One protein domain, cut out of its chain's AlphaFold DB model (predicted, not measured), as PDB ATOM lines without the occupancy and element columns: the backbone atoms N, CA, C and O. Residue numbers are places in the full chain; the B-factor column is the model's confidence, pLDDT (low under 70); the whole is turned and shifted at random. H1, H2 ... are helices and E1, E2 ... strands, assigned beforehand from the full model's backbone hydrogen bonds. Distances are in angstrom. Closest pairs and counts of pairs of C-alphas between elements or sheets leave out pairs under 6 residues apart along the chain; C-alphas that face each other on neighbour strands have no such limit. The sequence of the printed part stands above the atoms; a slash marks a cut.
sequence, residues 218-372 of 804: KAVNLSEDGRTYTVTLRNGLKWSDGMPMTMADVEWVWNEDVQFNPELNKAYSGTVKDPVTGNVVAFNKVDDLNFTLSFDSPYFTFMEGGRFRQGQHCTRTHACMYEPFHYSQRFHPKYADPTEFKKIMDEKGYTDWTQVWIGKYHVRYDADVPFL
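AT A GLANCE: This is residues 218 to 372 of the 804 residues of a protein of Dehalococcoidia bacterium (UniProt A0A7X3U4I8). A loop-rich body with little regular structure has a small antiparallel sheet, E1 E2 E4 E3, at one end, H3 and H4 at the other, and H1 and H2 between. Of 155 printed residues, 51 are in named elements, class mixed: E1 E2 H1 E3 E4 H2 H3 H4. It is compact, radius of gyration of the C-alphas 16.2 A, spanning 51 by 35 by 26 A.

HOW THE PARTS SIT: E1, residues 218 to 222, and E2, 228 to 233, form a hairpin, N 221 to O 230 2.9 A. E3, 282 to 285, and E4, 290 to 294, form another, N 284 to O 292 2.9 A. H1, 247 to 253, is on the sheet, height 8.5 A. Its O i to N i+4 pairs are within hydrogen-bond range in 2 of 3. H3, 338 to 348, and H4, 353 to 358, only just touch, with 3 pairs of C-alphas within 8 A, closest Met 345 and Val 356.

IN THESE COORDINATES: C-alpha 218 begins E1 at (161.937, 181.722, 85.419). H2 is residues 325 to 331.

THE WHOLE: The printed part has no cut. Residues 305 to 311, 316 to 319 and 363 to 364 have pLDDT under 70.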
ATOM      1  N   LYS A 218     162.905 181.282  84.409       88.12
ATOM      2  CA  LYS A 218     161.937 181.722  85.419       88.12
ATOM      3  C   LYS A 218     161.769 180.736  86.571       88.12
ATOM      4  O   LYS A 218     161.350 181.144  87.649       88.12
ATOM      5  N   ALA A 219     162.075 179.458  86.350       89.12
ATOM      6  CA  ALA A 219     161.991 178.425  87.376       89.12
ATOM      7  C   ALA A 219     162.929 177.253  87.076       89.12
ATOM      8  O   ALA A 219     163.120 176.882  85.916       89.12
ATOM      9  N   VAL A 220     163.455 176.643  88.140       88.62
ATOM     10  CA  VAL A 220     164.161 175.361  88.094       88.62
ATOM     11  C   VAL A 220     163.682 174.508  89.259       88.62
ATOM     12  O   VAL A 220     163.965 174.803  90.416       88.62
ATOM     13  N   ASN A 221     162.919 173.465  88.947       90.94
ATOM     14  CA  ASN A 221     162.294 172.591  89.930       90.94
ATOM     15  C   ASN A 221     162.994 171.237  89.940       90.94
ATOM     16  O   ASN A 221     163.119 170.602  88.897       90.94
ATOM     17  N   LEU A 222     163.417 170.780  91.116       91.00
ATOM     18  CA  LEU A 222     163.966 169.441  91.305       91.00
ATOM     19  C   LEU A 222     162.872 168.493  91.806       91.00
ATOM     20  O   LEU A 222     162.161 168.814  92.760       91.00
ATOM     21  N   SER A 223     162.758 167.319  91.186       94.38
ATOM     22  CA  SER A 223     161.850 166.251  91.613       94.38
ATOM     23  C   SER A 223     162.114 165.795  93.057       94.38
ATOM     24  O   SER A 223     163.205 165.963  93.615       94.38
ATOM     25  N   GLU A 224     161.105 165.199  93.702       90.44
ATOM     26  CA  GLU A 224     161.227 164.718  95.089       90.44
ATOM     27  C   GLU A 224     162.355 163.694  95.264       90.44
ATOM     28  O   GLU A 224     163.099 163.763  96.240       90.44
ATOM     29  N   ASP A 225     162.531 162.810  94.282       91.69
ATOM     30  CA  ASP A 225     163.592 161.801  94.246       91.69
ATOM     31  C   ASP A 225     164.983 162.360  93.887       91.69
ATOM     32  O   ASP A 225     165.966 161.623  93.928       91.69
ATOM     33  N   GLY A 226     165.083 163.652  93.550       91.56
ATOM     34  CA  GLY A 226     166.340 164.328  93.236       91.56
ATOM     35  C   GLY A 226     166.947 163.975  91.881       91.56
ATOM     36  O   GLY A 226     168.124 164.265  91.671       91.56
ATOM     37  N   ARG A 227     166.197 163.327  90.983       94.50
ATOM     38  CA  ARG A 227     166.723 162.800  89.712       94.50
ATOM     39  C   ARG A 227     166.458 163.689  88.508       94.50
ATOM     40  O   ARG A 227     167.211 163.614  87.544       94.50
ATOM     41  N   THR A 228     165.426 164.524  88.546       96.38
ATOM     42  CA  THR A 228     165.001 165.314  87.389       96.38
ATOM     43  C   THR A 228     164.894 166.786  87.746       96.38
ATOM     44  O   THR A 228     164.111 167.173  88.614       96.38
ATOM     45  N   TYR A 229     165.648 167.614  87.026       93.88
ATOM     46  CA  TYR A 229     165.472 169.060  87.006       93.88
ATOM     47  C   TYR A 229     164.544 169.437  85.859       93.88
ATOM     48  O   TYR A 229     164.834 169.127  84.706       93.88
ATOM     49  N   THR A 230     163.450 170.128  86.158       96.00
ATOM     50  CA  THR A 230     162.590 170.788  85.174       96.00
ATOM     51  C   THR A 230     162.934 172.267  85.143       96.00
ATOM     52  O   THR A 230     162.762 172.965  86.142       96.00
ATOM     53  N   VAL A 231     163.414 172.740  83.998       93.81
ATOM     54  CA  VAL A 231     163.807 174.132  83.779       93.81
ATOM     55  C   VAL A 231     162.766 174.804  82.896       93.81
ATOM     56  O   VAL A 231     162.373 174.252  81.867       93.81
ATOM     57  N   THR A 232     162.352 176.009  83.283       95.19
ATOM     58  CA  THR A 232     161.414 176.828  82.517       95.19
ATOM     59  C   THR A 232     162.047 178.160  82.132       95.19
ATOM     60  O   THR A 232     162.472 178.927  82.998       95.19
ATOM     61  N   LEU A 233     162.073 178.460  80.836       93.75
ATOM     62  CA  LEU A 233     162.534 179.727  80.270       93.75
ATOM     63  C   LEU A 233     161.481 180.835  80.427       93.75
ATOM     64  O   LEU A 233     160.276 180.568  80.519       93.75
ATOM     65  N   ARG A 234     161.928 182.095  80.432       92.81
ATOM     66  CA  ARG A 234     161.039 183.256  80.256       92.81
ATOM     67  C   ARG A 234     160.510 183.316  78.824       92.81
ATOM     68  O   ARG A 234     161.248 183.077  77.872       92.81
ATOM     69  N   ASN A 235     159.237 183.662  78.669       95.75
ATOM     70  CA  ASN A 235     158.602 183.776  77.363       95.75
ATOM     71  C   ASN A 235     158.926 185.119  76.687       95.75
ATOM     72  O   ASN A 235     158.677 186.183  77.252       95.75
ATOM     73  N   GLY A 236     159.425 185.067  75.451       95.50
ATOM     74  CA  GLY A 236     159.730 186.255  74.651       95.50
ATOM     75  C   GLY A 236     161.143 186.807  74.837       95.50
ATOM     76  O   GLY A 236     161.394 187.946  74.457       95.50
ATOM     77  N   LEU A 237     162.071 186.024  75.401       95.12
ATOM     78  CA  LEU A 237     163.485 186.399  75.439       95.12
ATOM     79  C   LEU A 237     164.049 186.603  74.028       95.12
ATOM     80  O   LEU A 237     163.685 185.903  73.078       95.12
ATOM     81  N   LYS A 238     164.978 187.551  73.912       95.75
ATOM     82  CA  LYS A 238     165.687 187.894  72.680       95.75
ATOM     83  C   LYS A 238     167.173 188.056  72.965       95.75
ATOM     84  O   LYS A 238     167.559 188.544  74.026       95.75
ATOM     85  N   TRP A 239     167.988 187.640  72.008       94.12
ATOM     86  CA  TRP A 239     169.413 187.942  71.970       94.12
ATOM     87  C   TRP A 239     169.635 189.422  71.622       94.12
ATOM     88  O   TRP A 239     168.728 190.087  71.116       94.12
ATOM     89  N   SER A 240     170.833 189.957  71.872       92.06
ATOM     90  CA  SER A 240     171.156 191.375  71.629       92.06
ATOM     91  C   SER A 240     171.064 191.810  70.162       92.06
ATOM     92  O   SER A 240     170.970 193.002  69.884       92.06
ATOM     93  N   ASP A 241     171.059 190.867  69.223       93.75
ATOM     94  CA  ASP A 241     170.812 191.107  67.797       93.75
ATOM     95  C   ASP A 241     169.309 191.115  67.432       93.75
ATOM     96  O   ASP A 241     168.941 191.291  66.271       93.75
ATOM     97  N   GLY A 242     168.426 190.935  68.420       95.19
ATOM     98  CA  GLY A 242     166.970 190.931  68.285       95.19
ATOM     99  C   GLY A 242     166.354 189.584  67.913       95.19
ATOM    100  O   GLY A 242     165.115 189.457  67.915       95.19
ATOM    101  N   MET A 243     167.181 188.572  67.632       96.94
ATOM    102  CA  MET A 243     166.708 187.227  67.326       96.94
ATOM    103  C   MET A 243     166.041 186.607  68.564       96.94
ATOM    104  O   MET A 243     166.569 186.729  69.672       96.94
ATOM    105  N   PRO A 244     164.872 185.954  68.419       96.75
ATOM    106  CA  PRO A 244     164.232 185.265  69.534       96.75
ATOM    107  C   PRO A 244     165.145 184.184  70.114       96.75
ATOM    108  O   PRO A 244     165.694 183.381  69.363       96.75
ATOM    109  N   MET A 245     165.244 184.130  71.441       94.38
ATOM    110  CA  MET A 245     165.812 182.979  72.130       94.38
ATOM    111  C   MET A 245     164.746 181.881  72.192       94.38
ATOM    112  O   MET A 245     163.633 182.111  72.669       94.38
ATOM    113  N   THR A 246     165.069 180.687  71.704       95.31
ATOM    114  CA  THR A 246     164.113 179.575  71.584       95.31
ATOM    115  C   THR A 246     164.670 178.282  72.165       95.31
ATOM    116  O   THR A 246     165.853 178.179  72.479       95.31
ATOM    117  N   MET A 247     163.833 177.244  72.253       95.94
ATOM    118  CA  MET A 247     164.298 175.917  72.663       95.94
ATOM    119  C   MET A 247     165.389 175.349  71.737       95.94
ATOM    120  O   MET A 247     166.188 174.544  72.196       95.94
ATOM    121  N   ALA A 248     165.502 175.819  70.486       95.50
ATOM    122  CA  ALA A 248     166.596 175.418  69.601       95.50
ATOM    123  C   ALA A 248     167.976 175.834  70.147       95.50
ATOM    124  O   ALA A 248     168.937 175.092  69.977       95.50
ATOM    125  N   ASP A 249     168.069 176.963  70.857       94.31
ATOM    126  CA  ASP A 249     169.310 177.434  71.492       94.31
ATOM    127  C   ASP A 249     169.726 176.547  72.678       94.31
ATOM    128  O   ASP A 249     170.911 176.405  72.983       94.31
ATOM    129  N   VAL A 250     168.746 175.931  73.348       93.81
ATOM    130  CA  VAL A 250     168.955 174.967  74.439       93.81
ATOM    131  C   VAL A 250     169.292 173.585  73.873       93.81
ATOM    132  O   VAL A 250     170.282 172.970  74.262       93.81
ATOM    133  N   GLU A 251     168.500 173.093  72.920       94.44
ATOM    134  CA  GLU A 251     168.737 171.813  72.239       94.44
ATOM    135  C   GLU A 251     170.106 171.785  71.561       94.44
ATOM    136  O   GLU A 251     170.779 170.754  71.556       94.44
ATOM    137  N   TRP A 252     170.538 172.926  71.020       92.56
ATOM    138  CA  TRP A 252     171.844 173.078  70.403       92.56
ATOM    139  C   TRP A 252     172.989 172.733  71.357       92.56
ATOM    140  O   TRP A 252     173.926 172.046  70.957       92.56
ATOM    141  N   VAL A 253     172.912 173.162  72.619       89.06
ATOM    142  CA  VAL A 253     173.997 172.906  73.569       89.06
ATOM    143  C   VAL A 253     173.937 171.489  74.123       89.06
ATOM    144  O   VAL A 253     174.978 170.858  74.231       89.06
ATOM    145  N   TRP A 254     172.749 170.943  74.393       90.25
ATOM    146  CA  TRP A 254     172.573 169.627  75.027       90.25
ATOM    147  C   TRP A 254     172.623 168.427  74.063       90.25
ATOM    148  O   TRP A 254     172.238 167.322  74.441       90.25
ATOM    149  N   ASN A 255     173.091 168.610  72.826       89.94
ATOM    150  CA  ASN A 255     173.152 167.547  71.820       89.94
ATOM    151  C   ASN A 255     174.542 166.880  71.688       89.94
ATOM    152  O   ASN A 255     175.530 167.261  72.323       89.94
ATOM    153  N   GLU A 256     174.603 165.881  70.802       90.81
ATOM    154  CA  GLU A 256     175.803 165.098  70.467       90.81
ATOM    155  C   GLU A 256     176.844 165.850  69.624       90.81
ATOM    156  O   GLU A 256     177.977 165.394  69.499       90.81
ATOM    157  N   ASP A 257     176.493 166.998  69.044       89.75
ATOM    158  CA  ASP A 257     177.419 167.816  68.254       89.75
ATOM    159  C   ASP A 257     178.159 168.855  69.126       89.75
ATOM    160  O   ASP A 257     179.261 169.270  68.762       89.75
ATOM    161  N   VAL A 258     177.622 169.214  70.302       88.88
ATOM    162  CA  VAL A 258     178.210 170.208  71.220       88.88
ATOM    163  C   VAL A 258     178.602 169.599  72.570       88.88
ATOM    164  O   VAL A 258     179.765 169.232  72.751       88.88
ATOM    165  N   GLN A 259     177.689 169.492  73.544       85.50
ATOM    166  CA  GLN A 259     178.030 169.078  74.914       85.50
ATOM    167  C   GLN A 259     178.579 167.651  74.976       85.50
ATOM    168  O   GLN A 259     179.476 167.384  75.787       85.50
ATOM    169  N   PHE A 260     178.080 166.765  74.110       87.00
ATOM    170  CA  PHE A 260     178.443 165.348  74.099       87.00
ATOM    171  C   PHE A 260     179.336 164.935  72.918       87.00
ATOM    172  O   PHE A 260     179.710 163.770  72.805       87.00
ATOM    173  N   ASN A 261     179.812 165.893  72.117       89.62
ATOM    174  CA  ASN A 261     180.742 165.614  71.023       89.62
ATOM    175  C   ASN A 261     182.109 165.124  71.548       89.62
ATOM    176  O   ASN A 261     182.771 165.865  72.282       89.62
ATOM    177  N   PRO A 262     182.574 163.916  71.169       86.81
ATOM    178  CA  PRO A 262     183.803 163.325  71.701       86.81
ATOM    179  C   PRO A 262     185.091 163.958  71.149       86.81
ATOM    180  O   PRO A 262     186.139 163.868  71.791       86.81
ATOM    181  N   GLU A 263     185.041 164.618  69.987       88.38
ATOM    182  CA  GLU A 263     186.186 165.362  69.448       88.38
ATOM    183  C   GLU A 263     186.385 166.658  70.244       88.38
ATOM    184  O   GLU A 263     187.496 166.958  70.691       88.38
ATOM    185  N   LEU A 264     185.286 167.375  70.511       85.62
ATOM    186  CA  LEU A 264     185.288 168.622  71.276       85.62
ATOM    187  C   LEU A 264     185.524 168.398  72.779       85.62
ATOM    188  O   LEU A 264     186.316 169.101  73.416       85.62
ATOM    189  N   ASN A 265     184.851 167.402  73.354       81.44
ATOM    190  CA  ASN A 265     184.875 167.068  74.773       81.44
ATOM    191  C   ASN A 265     185.430 165.655  74.980       81.44
ATOM    192  O   ASN A 265     184.711 164.743  75.377       81.44
ATOM    193  N   LYS A 266     186.749 165.503  74.785       74.88
ATOM    194  CA  LYS A 266     187.488 164.235  74.988       74.88
ATOM    195  C   LYS A 266     187.185 163.534  76.321       74.88
ATOM    196  O   LYS A 266     187.268 162.318  76.408       74.88
ATOM    197  N   ALA A 267     186.849 164.313  77.348       71.81
ATOM    198  CA  ALA A 267     186.256 163.832  78.585       71.81
ATOM    199  C   ALA A 267     185.116 164.776  78.983       71.81
ATOM    200  O   ALA A 267     185.307 165.998  79.035       71.81
ATOM    201  N   TYR A 268     183.936 164.224  79.275       72.12
ATOM    202  CA  TYR A 268     182.832 165.025  79.798       72.12
ATOM    203  C   TYR A 268     183.111 165.437  81.239       72.12
ATOM    204  O   TYR A 268     183.627 164.648  82.035       72.12
ATOM    205  N   SER A 269     182.719 166.664  81.583       71.69
ATOM    206  CA  SER A 269     182.780 167.134  82.964       71.69
ATOM    207  C   SER A 269     181.969 166.208  83.869       71.69
ATOM    208  O   SER A 269     180.828 165.884  83.546       71.69
ATOM    209  N   GLY A 270     182.495 165.877  85.052       70.12
ATOM    210  CA  GLY A 270     181.720 165.170  86.077       70.12
ATOM    211  C   GLY A 270     180.438 165.904  86.500       70.12
ATOM    212  O   GLY A 270     179.557 165.303  87.100       70.12
ATOM    213  N   THR A 271     180.290 167.195  86.162       75.69
ATOM    214  CA  THR A 271     179.042 167.938  86.393       75.69
ATOM    215  C   THR A 271     177.883 167.401  85.552       75.69
ATOM    216  O   THR A 271     176.777 167.309  86.064       75.69
ATOM    217  N   VAL A 272     178.128 167.019  84.293       82.25
ATOM    218  CA  VAL A 272     177.087 166.539  83.358       82.25
ATOM    219  C   VAL A 272     176.953 165.017  83.348       82.25
ATOM    220  O   VAL A 272     176.275 164.469  82.484       82.25
ATOM    221  N   LYS A 273     177.612 164.332  84.286       82.62
ATOM    222  CA  LYS A 273     177.501 162.890  84.491       82.62
ATOM    223  C   LYS A 273     176.718 162.600  85.762       82.62
ATOM    224  O   LYS A 273     176.817 163.339  86.743       82.62
ATOM    225  N   ASP A 274     175.987 161.499  85.748       87.00
ATOM    226  CA  ASP A 274     175.406 160.894  86.929       87.00
ATOM    227  C   ASP A 274     176.507 160.594  87.961       87.00
ATOM    228  O   ASP A 274     177.551 160.038  87.597       87.00
ATOM    229  N   PRO A 275     176.306 160.950  89.242       77.62
ATOM    230  CA  PRO A 275     177.318 160.769  90.276       77.62
ATOM    231  C   PRO A 275     177.639 159.304  90.598       77.62
ATOM    232  O   PRO A 275     178.657 159.059  91.239       77.62
ATOM    233  N   VAL A 276     176.790 158.349  90.204       82.00
ATOM    234  CA  VAL A 276     176.934 156.924  90.537       82.00
ATOM    235  C   VAL A 276     177.198 156.088  89.291       82.00
ATOM    236  O   VAL A 276     178.130 155.290  89.276       82.00
ATOM    237  N   THR A 277     176.383 156.242  88.245       85.81
ATOM    238  CA  THR A 277     176.492 155.422  87.029       85.81
ATOM    239  C   THR A 277     177.540 155.959  86.059       85.81
ATOM    240  O   THR A 277     178.020 155.216  85.207       85.81
ATOM    241  N   GLY A 278     177.897 157.245  86.167       81.94
ATOM    242  CA  GLY A 278     178.785 157.927  85.226       81.94
ATOM    243  C   GLY A 278     178.152 158.211  83.859       81.94
ATOM    244  O   GLY A 278     178.815 158.813  83.007       81.94
ATOM    245  N   ASN A 279     176.890 157.818  83.647       89.25
ATOM    246  CA  ASN A 279     176.142 158.119  82.431       89.25
ATOM    247  C   ASN A 279     175.953 159.628  82.288       89.25
ATOM    248  O   ASN A 279     175.821 160.341  83.278       89.25
ATOM    249  N   VAL A 280     175.944 160.136  81.060       89.12
ATOM    250  CA  VAL A 280     175.671 161.558  80.830       89.12
ATOM    251  C   VAL A 280     174.209 161.894  81.132       89.12
ATOM    252  O   VAL A 280     173.327 161.048  81.001       89.12
ATOM    253  N   VAL A 281     173.961 163.136  81.544       91.44
ATOM    254  CA  VAL A 281     172.620 163.666  81.811       91.44
ATOM    255  C   VAL A 281     171.702 163.505  80.598       91.44
ATOM    256  O   VAL A 281     172.082 163.814  79.470       91.44
ATOM    257  N   ALA A 282     170.470 163.061  80.835       95.12
ATOM    258  CA  ALA A 282     169.455 162.938  79.799       95.12
ATOM    259  C   ALA A 282     168.691 164.257  79.635       95.12
ATOM    260  O   ALA A 282     167.978 164.688  80.547       95.12
ATOM    261  N   PHE A 283     168.812 164.878  78.464       95.62
ATOM    262  CA  PHE A 283     168.035 166.052  78.075       95.62
ATOM    263  C   PHE A 283     166.732 165.640  77.374       95.62
ATOM    264  O   PHE A 283     166.753 164.809  76.471       95.62
ATOM    265  N   ASN A 284     165.605 166.255  77.749       97.06
ATOM    266  CA  ASN A 284     164.351 166.161  76.995       97.06
ATOM    267  C   ASN A 284     163.683 167.533  76.870       97.06
ATOM    268  O   ASN A 284     163.388 168.174  77.882       97.06
ATOM    269  N   LYS A 285     163.349 167.928  75.640       97.31
ATOM    270  CA  LYS A 285     162.405 169.017  75.377       97.31
ATOM    271  C   LYS A 285     161.000 168.582  75.808       97.31
ATOM    272  O   LYS A 285     160.510 167.550  75.355       97.31
ATOM    273  N   VAL A 286     160.354 169.372  76.664       97.88
ATOM    274  CA  VAL A 286     158.954 169.154  77.073       97.88
ATOM    275  C   VAL A 286     158.025 169.962  76.175       97.88
ATOM    276  O   VAL A 286     157.077 169.419  75.613       97.88
ATOM    277  N   ASP A 287     158.326 171.248  76.007       97.44
ATOM    278  CA  ASP A 287     157.633 172.169  75.107       97.44
ATOM    279  C   ASP A 287     158.575 173.326  74.713       97.44
ATOM    280  O   ASP A 287     159.794 173.204  74.825       97.44
ATOM    281  N   ASP A 288     158.043 174.434  74.194       96.62
ATOM    282  CA  ASP A 288     158.854 175.550  73.696       96.62
ATOM    283  C   ASP A 288     159.527 176.393  74.792       96.62
ATOM    284  O   ASP A 288     160.451 177.145  74.490       96.62
ATOM    285  N   LEU A 289     159.110 176.253  76.053       96.56
ATOM    286  CA  LEU A 289     159.685 176.967  77.199       96.56
ATOM    287  C   LEU A 289     160.203 176.028  78.292       96.56
ATOM    288  O   LEU A 289     160.917 176.486  79.182       96.56
ATOM    289  N   ASN A 290     159.855 174.742  78.253       97.12
ATOM    290  CA  ASN A 290     160.191 173.772  79.287       97.12
ATOM    291  C   ASN A 290     161.069 172.642  78.752       97.12
ATOM    292  O   ASN A 290     160.802 172.054  77.701       97.12
ATOM    293  N   PHE A 291     162.075 172.269  79.538       96.69
ATOM    294  CA  PHE A 291     162.892 171.083  79.301       96.69
ATOM    295  C   PHE A 291     163.262 170.399  80.616       96.69
ATOM    296  O   PHE A 291     163.163 170.985  81.697       96.69
ATOM    297  N   THR A 292     163.684 169.141  80.524       97.06
ATOM    298  CA  THR A 292     164.169 168.377  81.673       97.06
ATOM    299  C   THR A 292     165.593 167.898  81.483       97.06
ATOM    300  O   THR A 292     165.965 167.490  80.384       97.06
ATOM    301  N   LEU A 293     166.333 167.861  82.587       94.50
ATOM    302  CA  LEU A 293     167.641 167.233  82.722       94.50
ATOM    303  C   LEU A 293     167.526 166.132  83.779       94.50
ATOM    304  O   LEU A 293     167.188 166.423  84.927       94.50
ATOM    305  N   SER A 294     167.735 164.875  83.383       95.81
ATOM    306  CA  SER A 294     167.512 163.705  84.242       95.81
ATOM    307  C   SER A 294     168.771 162.871  84.453       95.81
ATOM    308  O   SER A 294     169.589 162.716  83.546       95.81
ATOM    309  N   PHE A 295     168.880 162.310  85.652       94.00
ATOM    310  CA  PHE A 295     169.976 161.470  86.121       94.00
ATOM    311  C   PHE A 295     169.444 160.107  86.584       94.00
ATOM    312  O   PHE A 295     168.282 159.977  86.982       94.00
ATOM    313  N   ASP A 296     170.296 159.084  86.552       94.75
ATOM    314  CA  ASP A 296     169.944 157.729  86.993       94.75
ATOM    315  C   ASP A 296     169.821 157.640  88.521       94.75
ATOM    316  O   ASP A 296     169.070 156.815  89.056       94.75
ATOM    317  N   SER A 297     170.550 158.506  89.220       91.19
ATOM    318  CA  SER A 297     170.670 158.594  90.669       91.19
ATOM    319  C   SER A 297     170.345 160.010  91.156       91.19
ATOM    320  O   SER A 297     170.439 160.968  90.388       91.19
ATOM    321  N   PRO A 298     169.961 160.182  92.435       90.44
ATOM    322  CA  PRO A 298     169.739 161.511  92.992       90.44
ATOM    323  C   PRO A 298     170.988 162.392  92.859       90.44
ATOM    324  O   PRO A 298     172.077 161.998  93.281       90.44
ATOM    325  N   TYR A 299     170.828 163.592  92.303       87.81
ATOM    326  CA  TYR A 299     171.924 164.526  92.068       87.81
ATOM    327  C   TYR A 299     171.526 165.958  92.437       87.81
ATOM    328  O   TYR A 299     171.203 166.796  91.597       87.81
ATOM    329  N   PHE A 300     171.599 166.262  93.730       87.00
ATOM    330  CA  PHE A 300     171.123 167.531  94.292       87.00
ATOM    331  C   PHE A 300     172.030 168.730  94.004       87.00
ATOM    332  O   PHE A 300     171.568 169.863  94.051       87.00
ATOM    333  N   THR A 301     173.302 168.496  93.673       81.62
ATOM    334  CA  THR A 301     174.287 169.576  93.503       81.62
ATOM    335  C   THR A 301     174.483 170.013  92.056       81.62
ATOM    336  O   THR A 301     175.361 170.831  91.793       81.62
ATOM    337  N   PHE A 302     173.703 169.476  91.107       82.00
ATOM    338  CA  PHE A 302     173.830 169.826  89.691       82.00
ATOM    339  C   PHE A 302     173.645 171.335  89.500       82.00
ATOM    340  O   PHE A 302     174.596 172.016  89.142       82.00
ATOM    341  N   MET A 303     172.492 171.893  89.878       79.44
ATOM    342  CA  MET A 303     172.222 173.335  89.733       79.44
ATOM    343  C   MET A 303     172.996 174.227  90.706       79.44
ATOM    344  O   MET A 303     172.980 175.447  90.566       79.44
ATOM    345  N   GLU A 304     173.713 173.631  91.657       76.00
ATOM    346  CA  GLU A 304     174.585 174.366  92.562       76.00
ATOM    347  C   GLU A 304     175.931 174.722  91.889       76.00
ATOM    348  O   GLU A 304     176.604 175.683  92.249       76.00
ATOM    349  N   GLY A 305     176.366 174.013  90.850       63.91
ATOM    350  CA  GLY A 305     177.660 174.290  90.226       63.91
ATOM    351  C   GLY A 305     177.792 175.721  89.674       63.91
ATOM    352  O   GLY A 305     176.980 176.182  88.877       63.91
ATOM    353  N   GLY A 306     178.906 176.402  89.970       55.97
ATOM    354  CA  GLY A 306     179.203 177.734  89.425       55.97
ATOM    355  C   GLY A 306     179.419 177.776  87.902       55.97
ATOM    356  O   GLY A 306     179.705 178.834  87.352       55.97
ATOM    357  N   ARG A 307     179.289 176.640  87.204       54.28
ATOM    358  CA  ARG A 307     179.398 176.536  85.741       54.28
ATOM    359  C   ARG A 307     178.118 176.966  85.017       54.28
ATOM    360  O   ARG A 307     178.232 177.519  83.931       54.28
ATOM    361  N   PHE A 308     176.948 176.873  85.656       54.81
ATOM    362  CA  PHE A 308     175.689 177.412  85.112       54.81
ATOM    363  C   PHE A 308     175.650 178.951  85.096       54.81
ATOM    364  O   PHE A 308     174.809 179.553  84.430       54.81
ATOM    365  N   ARG A 309     176.635 179.590  85.748       54.97
ATOM    366  CA  ARG A 309     176.916 181.033  85.667       54.97
ATOM    367  C   ARG A 309     177.507 181.460  84.329       54.97
ATOM    368  O   ARG A 309     177.599 182.650  84.067       54.97
ATOM    369  N   GLN A 310     177.965 180.527  83.496       55.88
ATOM    370  CA  GLN A 310     178.538 180.899  82.205       55.88
ATOM    371  C   GLN A 310     177.480 181.156  81.133       55.88
ATOM    372  O   GLN A 310     177.862 181.567  80.044       55.88
ATOM    373  N   GLY A 311     176.186 180.972  81.445       66.56
ATOM    374  CA  GLY A 311     175.068 181.295  80.557       66.56
ATOM    375  C   GLY A 311     175.275 180.704  79.165       66.56
ATOM    376  O   GLY A 311     175.113 179.500  78.980       66.56
ATOM    377  N   GLN A 312     175.694 181.577  78.249       75.19
ATOM    378  CA  GLN A 312     175.937 181.368  76.819       75.19
ATOM    379  C   GLN A 312     177.382 181.018  76.401       75.19
ATOM    380  O   GLN A 312     177.643 180.721  75.238       75.19
ATOM    381  N   HIS A 313     178.357 181.042  77.315       72.50
ATOM    382  CA  HIS A 313     179.774 180.793  77.012       72.50
ATOM    383  C   HIS A 313     180.096 179.284  76.950       72.50
ATOM    384  O   HIS A 313     180.856 178.738  77.757       72.50
ATOM    385  N   CYS A 314     179.519 178.597  75.962       73.69
ATOM    386  CA  CYS A 314     179.701 177.165  75.713       73.69
ATOM    387  C   CYS A 314     181.077 176.853  75.112       73.69
ATOM    388  O   CYS A 314     181.243 176.656  73.906       73.69
ATOM    389  N   THR A 315     182.100 176.807  75.960       70.00
ATOM    390  CA  THR A 315     183.448 176.346  75.594       70.00
ATOM    391  C   THR A 315     183.758 175.010  76.269       70.00
ATOM    392  O   THR A 315     182.971 174.503  77.070       70.00
ATOM    393  N   ARG A 316     184.908 174.404  75.941       62.66
ATOM    394  CA  ARG A 316     185.313 173.073  76.423       62.66
ATOM    395  C   ARG A 316     185.035 172.889  77.925       62.66
ATOM    396  O   ARG A 316     185.417 173.733  78.737       62.66
ATOM    397  N   THR A 317     184.433 171.759  78.301       53.16
ATOM    398  CA  THR A 317     184.146 171.323  79.690       53.16
ATOM    399  C   THR A 317     183.152 172.151  80.529       53.16
ATOM    400  O   THR A 317     182.912 171.780  81.681       53.16
ATOM    401  N   HIS A 318     182.552 173.231  80.022       61.97
ATOM    402  CA  HIS A 318     181.570 174.022  80.780       61.97
ATOM    403  C   HIS A 318     180.144 173.623  80.391       61.97
ATOM    404  O   HIS A 318     179.810 173.649  79.213       61.97
ATOM    405  N   ALA A 319     179.313 173.265  81.376       64.94
ATOM    406  CA  ALA A 319     177.886 173.034  81.165       64.94
ATOM    407  C   ALA A 319     177.178 174.389  81.046       64.94
ATOM    408  O   ALA A 319     176.878 175.032  82.055       64.94
ATOM    409  N   CYS A 320     177.002 174.858  79.817       78.06
ATOM    410  CA  CYS A 320     176.173 176.017  79.511       78.06
ATOM    411  C   CYS A 320     174.706 175.589  79.347       78.06
ATOM    412  O   CYS A 320     174.425 174.417  79.105       78.06
ATOM    413  N   MET A 321     173.766 176.524  79.503       82.69
ATOM    414  CA  MET A 321     172.331 176.200  79.420       82.69
ATOM    415  C   MET A 321     171.731 176.426  78.034       82.69
ATOM    416  O   MET A 321     170.732 175.796  77.699       82.69
ATOM    417  N   TYR A 322     172.318 177.330  77.256       87.69
ATOM    418  CA  TYR A 322     171.846 177.751  75.940       87.69
ATOM    419  C   TYR A 322     172.967 178.491  75.212       87.69
ATOM    420  O   TYR A 322     173.891 178.980  75.853       87.69
ATOM    421  N   GLU A 323     172.881 178.608  73.893       88.44
ATOM    422  CA  GLU A 323     173.811 179.374  73.055       88.44
ATOM    423  C   GLU A 323     173.073 179.860  71.801       88.44
ATOM    424  O   GLU A 323     172.221 179.107  71.333       88.44
ATOM    425  N   PRO A 324     173.363 181.056  71.242       90.81
ATOM    426  CA  PRO A 324     172.652 181.551  70.061       90.81
ATOM    427  C   PRO A 324     172.934 180.651  68.854       90.81
ATOM    428  O   PRO A 324     173.938 180.834  68.161       90.81
ATOM    429  N   PHE A 325     172.063 179.672  68.595       92.94
ATOM    430  CA  PHE A 325     172.265 178.639  67.577       92.94
ATOM    431  C   PHE A 325     172.470 179.258  66.195       92.94
ATOM    432  O   PHE A 325     173.349 178.843  65.436       92.94
ATOM    433  N   HIS A 326     171.695 180.304  65.889       93.31
ATOM    434  CA  HIS A 326     171.774 181.026  64.622       93.31
ATOM    435  C   HIS A 326     173.172 181.593  64.353       93.31
ATOM    436  O   HIS A 326     173.572 181.662  63.192       93.31
ATOM    437  N   TYR A 327     173.920 181.928  65.407       91.75
ATOM    438  CA  TYR A 327     175.289 182.428  65.344       91.75
ATOM    439  C   TYR A 327     176.331 181.310  65.475       91.75
ATOM    440  O   TYR A 327     177.227 181.194  64.639       91.75
ATOM    441  N   SER A 328     176.235 180.479  66.516       90.69
ATOM    442  CA  SER A 328     177.282 179.525  66.907       90.69
ATOM    443  C   SER A 328     177.486 178.394  65.899       90.69
ATOM    444  O   SER A 328     178.602 177.883  65.769       90.69
ATOM    445  N   GLN A 329     176.448 178.026  65.140       92.00
ATOM    446  CA  GLN A 329     176.510 176.929  64.170       92.00
ATOM    447  C   GLN A 329     177.594 177.131  63.095       92.00
ATOM    448  O   GLN A 329     178.174 176.158  62.615       92.00
ATOM    449  N   ARG A 330     177.957 178.385  62.770       90.94
ATOM    450  CA  ARG A 330     179.011 178.712  61.786       90.94
ATOM    451  C   ARG A 330     180.423 178.301  62.222       90.94
ATOM    452  O   ARG A 330     181.345 178.313  61.415       90.94
ATOM    453  N   PHE A 331     180.596 177.936  63.490       90.88
ATOM    454  CA  PHE A 331     181.863 177.469  64.057       90.88
ATOM    455  C   PHE A 331     181.914 175.949  64.229       90.88
ATOM    456  O   PHE A 331     182.862 175.431  64.820       90.88
ATOM    457  N   HIS A 332     180.917 175.228  63.713       92.75
ATOM    458  CA  HIS A 332     180.872 173.774  63.741       92.75
ATOM    459  C   HIS A 332     180.915 173.214  62.305       92.75
ATOM    460  O   HIS A 332     180.063 173.568  61.488       92.75
ATOM    461  N   PRO A 333     181.842 172.295  61.973       93.31
ATOM    462  CA  PRO A 333     182.109 171.878  60.588       93.31
ATOM    463  C   PRO A 333     180.920 171.202  59.888       93.31
ATOM    464  O   PRO A 333     180.838 171.204  58.664       93.31
ATOM    465  N   LYS A 334     179.990 170.622  60.655       94.31
ATOM    466  CA  LYS A 334     178.750 170.013  60.138       94.31
ATOM    467  C   LYS A 334     177.728 171.037  59.620       94.31
ATOM    468  O   LYS A 334     176.905 170.674  58.785       94.31
ATOM    469  N   TYR A 335     177.753 172.264  60.140       94.38
ATOM    470  CA  TYR A 335     176.706 173.273  59.925       94.38
ATOM    471  C   TYR A 335     177.215 174.528  59.212       94.38
ATOM    472  O   TYR A 335     176.447 175.196  58.524       94.38
ATOM    473  N   ALA A 336     178.497 174.846  59.373       94.44
ATOM    474  CA  ALA A 336     179.126 175.995  58.748       94.44
ATOM    475  C   ALA A 336     179.187 175.873  57.217       94.44
ATOM    476  O   ALA A 336     179.307 174.771  56.675       94.44
ATOM    477  N   ASP A 337     179.202 177.015  56.523       94.81
ATOM    478  CA  ASP A 337     179.609 177.031  55.119       94.81
ATOM    479  C   ASP A 337     181.072 176.549  55.011       94.81
ATOM    480  O   ASP A 337     181.949 177.106  55.679       94.81
ATOM    481  N   PRO A 338     181.383 175.532  54.185       94.81
ATOM    482  CA  PRO A 338     182.731 174.969  54.126       94.81
ATOM    483  C   PRO A 338     183.813 175.967  53.696       94.81
ATOM    484  O   PRO A 338     184.974 175.820  54.085       94.81
ATOM    485  N   THR A 339     183.458 176.966  52.884       95.06
ATOM    486  CA  THR A 339     184.397 177.985  52.399       95.06
ATOM    487  C   THR A 339     184.719 178.972  53.512       95.06
ATOM    488  O   THR A 339     185.892 179.260  53.757       95.06
ATOM    489  N   GLU A 340     183.696 179.450  54.220       89.69
ATOM    490  CA  GLU A 340     183.867 180.332  55.377       89.69
ATOM    491  C   GLU A 340     184.594 179.625  56.522       89.69
ATOM    492  O   GLU A 340     185.543 180.173  57.083       89.69
ATOM    493  N   PHE A 341     184.228 178.379  56.822       93.06
ATOM    494  CA  PHE A 341     184.869 177.598  57.877       93.06
ATOM    495  C   PHE A 341     186.360 177.389  57.600       93.06
ATOM    496  O   PHE A 341     187.203 177.588  58.479       93.06
ATOM    497  N   LYS A 342     186.704 177.042  56.354       93.25
ATOM    498  CA  LYS A 342     188.101 176.917  55.932       93.25
ATOM    499  C   LYS A 342     188.849 178.241  56.063       93.25
ATOM    500  O   LYS A 342     189.978 178.241  56.542       93.25
ATOM    501  N   LYS A 343     188.226 179.358  55.687       92.81
ATOM    502  CA  LYS A 343     188.823 180.685  55.856       92.81
ATOM    503  C   LYS A 343     189.155 180.962  57.326       92.81
ATOM    504  O   LYS A 343     190.271 181.384  57.606       92.81
ATOM    505  N   ILE A 344     188.246 180.657  58.256       89.75
ATOM    506  CA  ILE A 344     188.490 180.819  59.701       89.75
ATOM    507  C   ILE A 344     189.683 179.962  60.158       89.75
ATOM    508  O   ILE A 344     190.552 180.454  60.879       89.75
ATOM    509  N   MET A 345     189.740 178.695  59.730       92.00
ATOM    510  CA  MET A 345     190.849 177.785  60.042       92.00
ATOM    511  C   MET A 345     192.190 178.326  59.526       92.00
ATOM    512  O   MET A 345     193.150 178.412  60.292       92.00
ATOM    513  N   ASP A 346     192.237 178.726  58.252       93.69
ATOM    514  CA  ASP A 346     193.446 179.202  57.577       93.69
ATOM    515  C   ASP A 346     193.938 180.535  58.179       93.69
ATOM    516  O   ASP A 346     195.124 180.674  58.482       93.69
ATOM    517  N   GLU A 347     193.042 181.501  58.419       90.44
ATOM    518  CA  GLU A 347     193.387 182.821  58.977       90.44
ATOM    519  C   GLU A 347     193.915 182.744  60.414       90.44
ATOM    520  O   GLU A 347     194.792 183.520  60.797       90.44
ATOM    521  N   LYS A 348     193.392 181.815  61.222       86.94
ATOM    522  CA  LYS A 348     193.830 181.616  62.612       86.94
ATOM    523  C   LYS A 348     194.957 180.589  62.749       86.94
ATOM    524  O   LYS A 348     195.481 180.418  63.848       86.94
ATOM    525  N   GLY A 349     195.338 179.914  61.662       91.62
ATOM    526  CA  GLY A 349     196.340 178.847  61.680       91.62
ATOM    527  C   GLY A 349     195.918 177.633  62.512       91.62
ATOM    528  O   GLY A 349     196.771 176.963  63.098       91.62
ATOM    529  N   TYR A 350     194.614 177.368  62.612       92.81
ATOM    530  CA  TYR A 350     194.095 176.216  63.341       92.81
ATOM    531  C   TYR A 350     194.235 174.938  62.517       92.81
ATOM    532  O   TYR A 350     194.008 174.919  61.310       92.81
ATOM    533  N   THR A 351     194.599 173.848  63.187       92.44
ATOM    534  CA  THR A 351     194.754 172.517  62.575       92.44
ATOM    535  C   THR A 351     193.662 171.546  63.011       92.44
ATOM    536  O   THR A 351     193.502 170.489  62.405       92.44
ATOM    537  N   ASP A 352     192.892 171.918  64.034       91.38
ATOM    538  CA  ASP A 352     191.786 171.158  64.601       91.38
ATOM    539  C   ASP A 352     190.561 172.076  64.717       91.38
ATOM    540  O   ASP A 352     190.639 173.177  65.270       91.38
ATOM    541  N   TRP A 353     189.415 171.628  64.198       91.88
ATOM    542  CA  TRP A 353     188.169 172.393  64.221       91.88
ATOM    543  C   TRP A 353     187.723 172.728  65.653       91.88
ATOM    544  O   TRP A 353     187.082 173.753  65.879       91.88
ATOM    545  N   THR A 354     188.105 171.917  66.646       91.00
ATOM    546  CA  THR A 354     187.793 172.195  68.052       91.00
ATOM    547  C   THR A 354     188.447 173.492  68.532       91.00
ATOM    548  O   THR A 354     187.914 174.151  69.424       91.00
ATOM    549  N   GLN A 355     189.551 173.924  67.910       89.81
ATOM    550  CA  GLN A 355     190.174 175.223  68.177       89.81
ATOM    551  C   GLN A 355     189.307 176.379  67.672       89.81
ATOM    552  O   GLN A 355     189.207 177.393  68.361       89.81
ATOM    553  N   VAL A 356     188.624 176.208  66.532       90.06
ATOM    554  CA  VAL A 356     187.621 177.171  66.047       90.06
ATOM    555  C   VAL A 356     186.491 177.279  67.057       90.06
ATOM    556  O   VAL A 356     186.172 178.382  67.484       90.06
ATOM    557  N   TRP A 357     185.941 176.149  67.508       88.56
ATOM    558  CA  TRP A 357     184.860 176.153  68.492       88.56
ATOM    559  C   TRP A 357     185.264 176.798  69.823       88.56
ATOM    560  O   TRP A 357     184.532 177.612  70.380       88.56
ATOM    561  N   ILE A 358     186.432 176.436  70.360       84.31
ATOM    562  CA  ILE A 358     186.932 176.973  71.633       84.31
ATOM    563  C   ILE A 358     187.253 178.468  71.506       84.31
ATOM    564  O   ILE A 358     187.041 179.220  72.456       84.31
ATOM    565  N   GLY A 359     187.758 178.888  70.346       80.44
ATOM    566  CA  GLY A 359     188.135 180.264  70.041       80.44
ATOM    567  C   GLY A 359     187.021 181.121  69.444       80.44
ATOM    568  O   GLY A 359     187.301 182.263  69.097       80.44
ATOM    569  N   LYS A 360     185.787 180.609  69.317       82.56
ATOM    570  CA  LYS A 360     184.681 181.294  68.617       82.56
ATOM    571  C   LYS A 360     184.180 182.569  69.287       82.56
ATOM    572  O   LYS A 360     183.420 183.321  68.693       82.56
ATOM    573  N   TYR A 361     184.572 182.755  70.542       76.75
ATOM    574  CA  TYR A 361     184.218 183.892  71.362       76.75
ATOM    575  C   TYR A 361     185.476 184.551  71.903       76.75
ATOM    576  O   TYR A 361     186.089 184.075  72.865       76.75
ATOM    577  N   HIS A 362     185.812 185.702  71.348       71.94
ATOM    578  CA  HIS A 362     186.757 186.613  71.945       71.94
ATOM    579  C   HIS A 362     186.029 187.827  72.520       71.94
ATOM    580  O   HIS A 362     185.752 188.795  71.822       71.94
ATOM    581  N   VAL A 363     185.811 187.824  73.839       65.31
ATOM    582  CA  VAL A 363     185.121 188.905  74.589       65.31
ATOM    583  C   VAL A 363     185.665 190.311  74.404       65.31
ATOM    584  O   VAL A 363     185.046 191.262  74.856       65.31
ATOM    585  N   ARG A 364     186.850 190.436  73.824       69.44
ATOM    586  CA  ARG A 364     187.554 191.701  73.639       69.44
ATOM    587  C   ARG A 364     187.710 192.099  72.172       69.44
ATOM    588  O   ARG A 364     188.262 193.141  71.891       69.44
ATOM    589  N   TYR A 365     187.393 191.225  71.229       73.50
ATOM    590  CA  TYR A 365     187.659 191.526  69.816       73.50
ATOM    591  C   TYR A 365     186.430 191.251  68.951       73.50
ATOM    592  O   TYR A 365     186.243 191.922  67.943       73.50
ATOM    593  N   ASP A 366     185.556 190.335  69.375       75.38
ATOM    594  CA  ASP A 366     184.366 189.975  68.618       75.38
ATOM    595  C   ASP A 366     183.170 190.812  69.091       75.38
ATOM    596  O   ASP A 366     182.685 190.651  70.217       75.38
ATOM    597  N   ALA A 367     182.711 191.708  68.214       80.00
ATOM    598  CA  ALA A 367     181.509 192.523  68.406       80.00
ATOM    599  C   ALA A 367     180.227 191.816  67.928       80.00
ATOM    600  O   ALA A 367     179.138 192.074  68.423       80.00
ATOM    601  N   ASP A 368     180.353 190.864  67.001       81.88
ATOM    602  CA  ASP A 368     179.194 190.231  66.357       81.88
ATOM    603  C   ASP A 368     178.508 189.158  67.216       81.88
ATOM    604  O   ASP A 368     177.557 188.525  66.762       81.88
ATOM    605  N   VAL A 369     179.027 188.862  68.410       84.81
ATOM    606  CA  VAL A 369     178.462 187.823  69.281       84.81
ATOM    607  C   VAL A 369     177.102 188.307  69.802       84.81
ATOM    608  O   VAL A 369     177.045 189.383  70.388       84.81
ATOM    609  N   PRO A 370     176.000 187.552  69.638       89.12
ATOM    610  CA  PRO A 370     174.737 187.888  70.285       89.12
ATOM    611  C   PRO A 370     174.821 187.575  71.780       89.12
ATOM    612  O   PRO A 370     175.274 186.494  72.149       89.12
ATOM    613  N   PHE A 371     174.370 188.492  72.637       85.50
ATOM    614  CA  PHE A 371     174.408 188.336  74.091       85.50
ATOM    615  C   PHE A 371     173.017 188.408  74.726       85.50
ATOM    616  O   PHE A 371     172.150 189.152  74.275       85.50
ATOM    617  N   LEU A 372     172.815 187.659  75.816       86.38
ATOM    618  CA  LEU A 372     171.602 187.751  76.649       86.38
ATOM    619  C   LEU A 372     171.773 188.689  77.861       86.38
ATOM    620  O   LEU A 372     170.796 189.060  78.510       86.38
TER     621      LEU A 372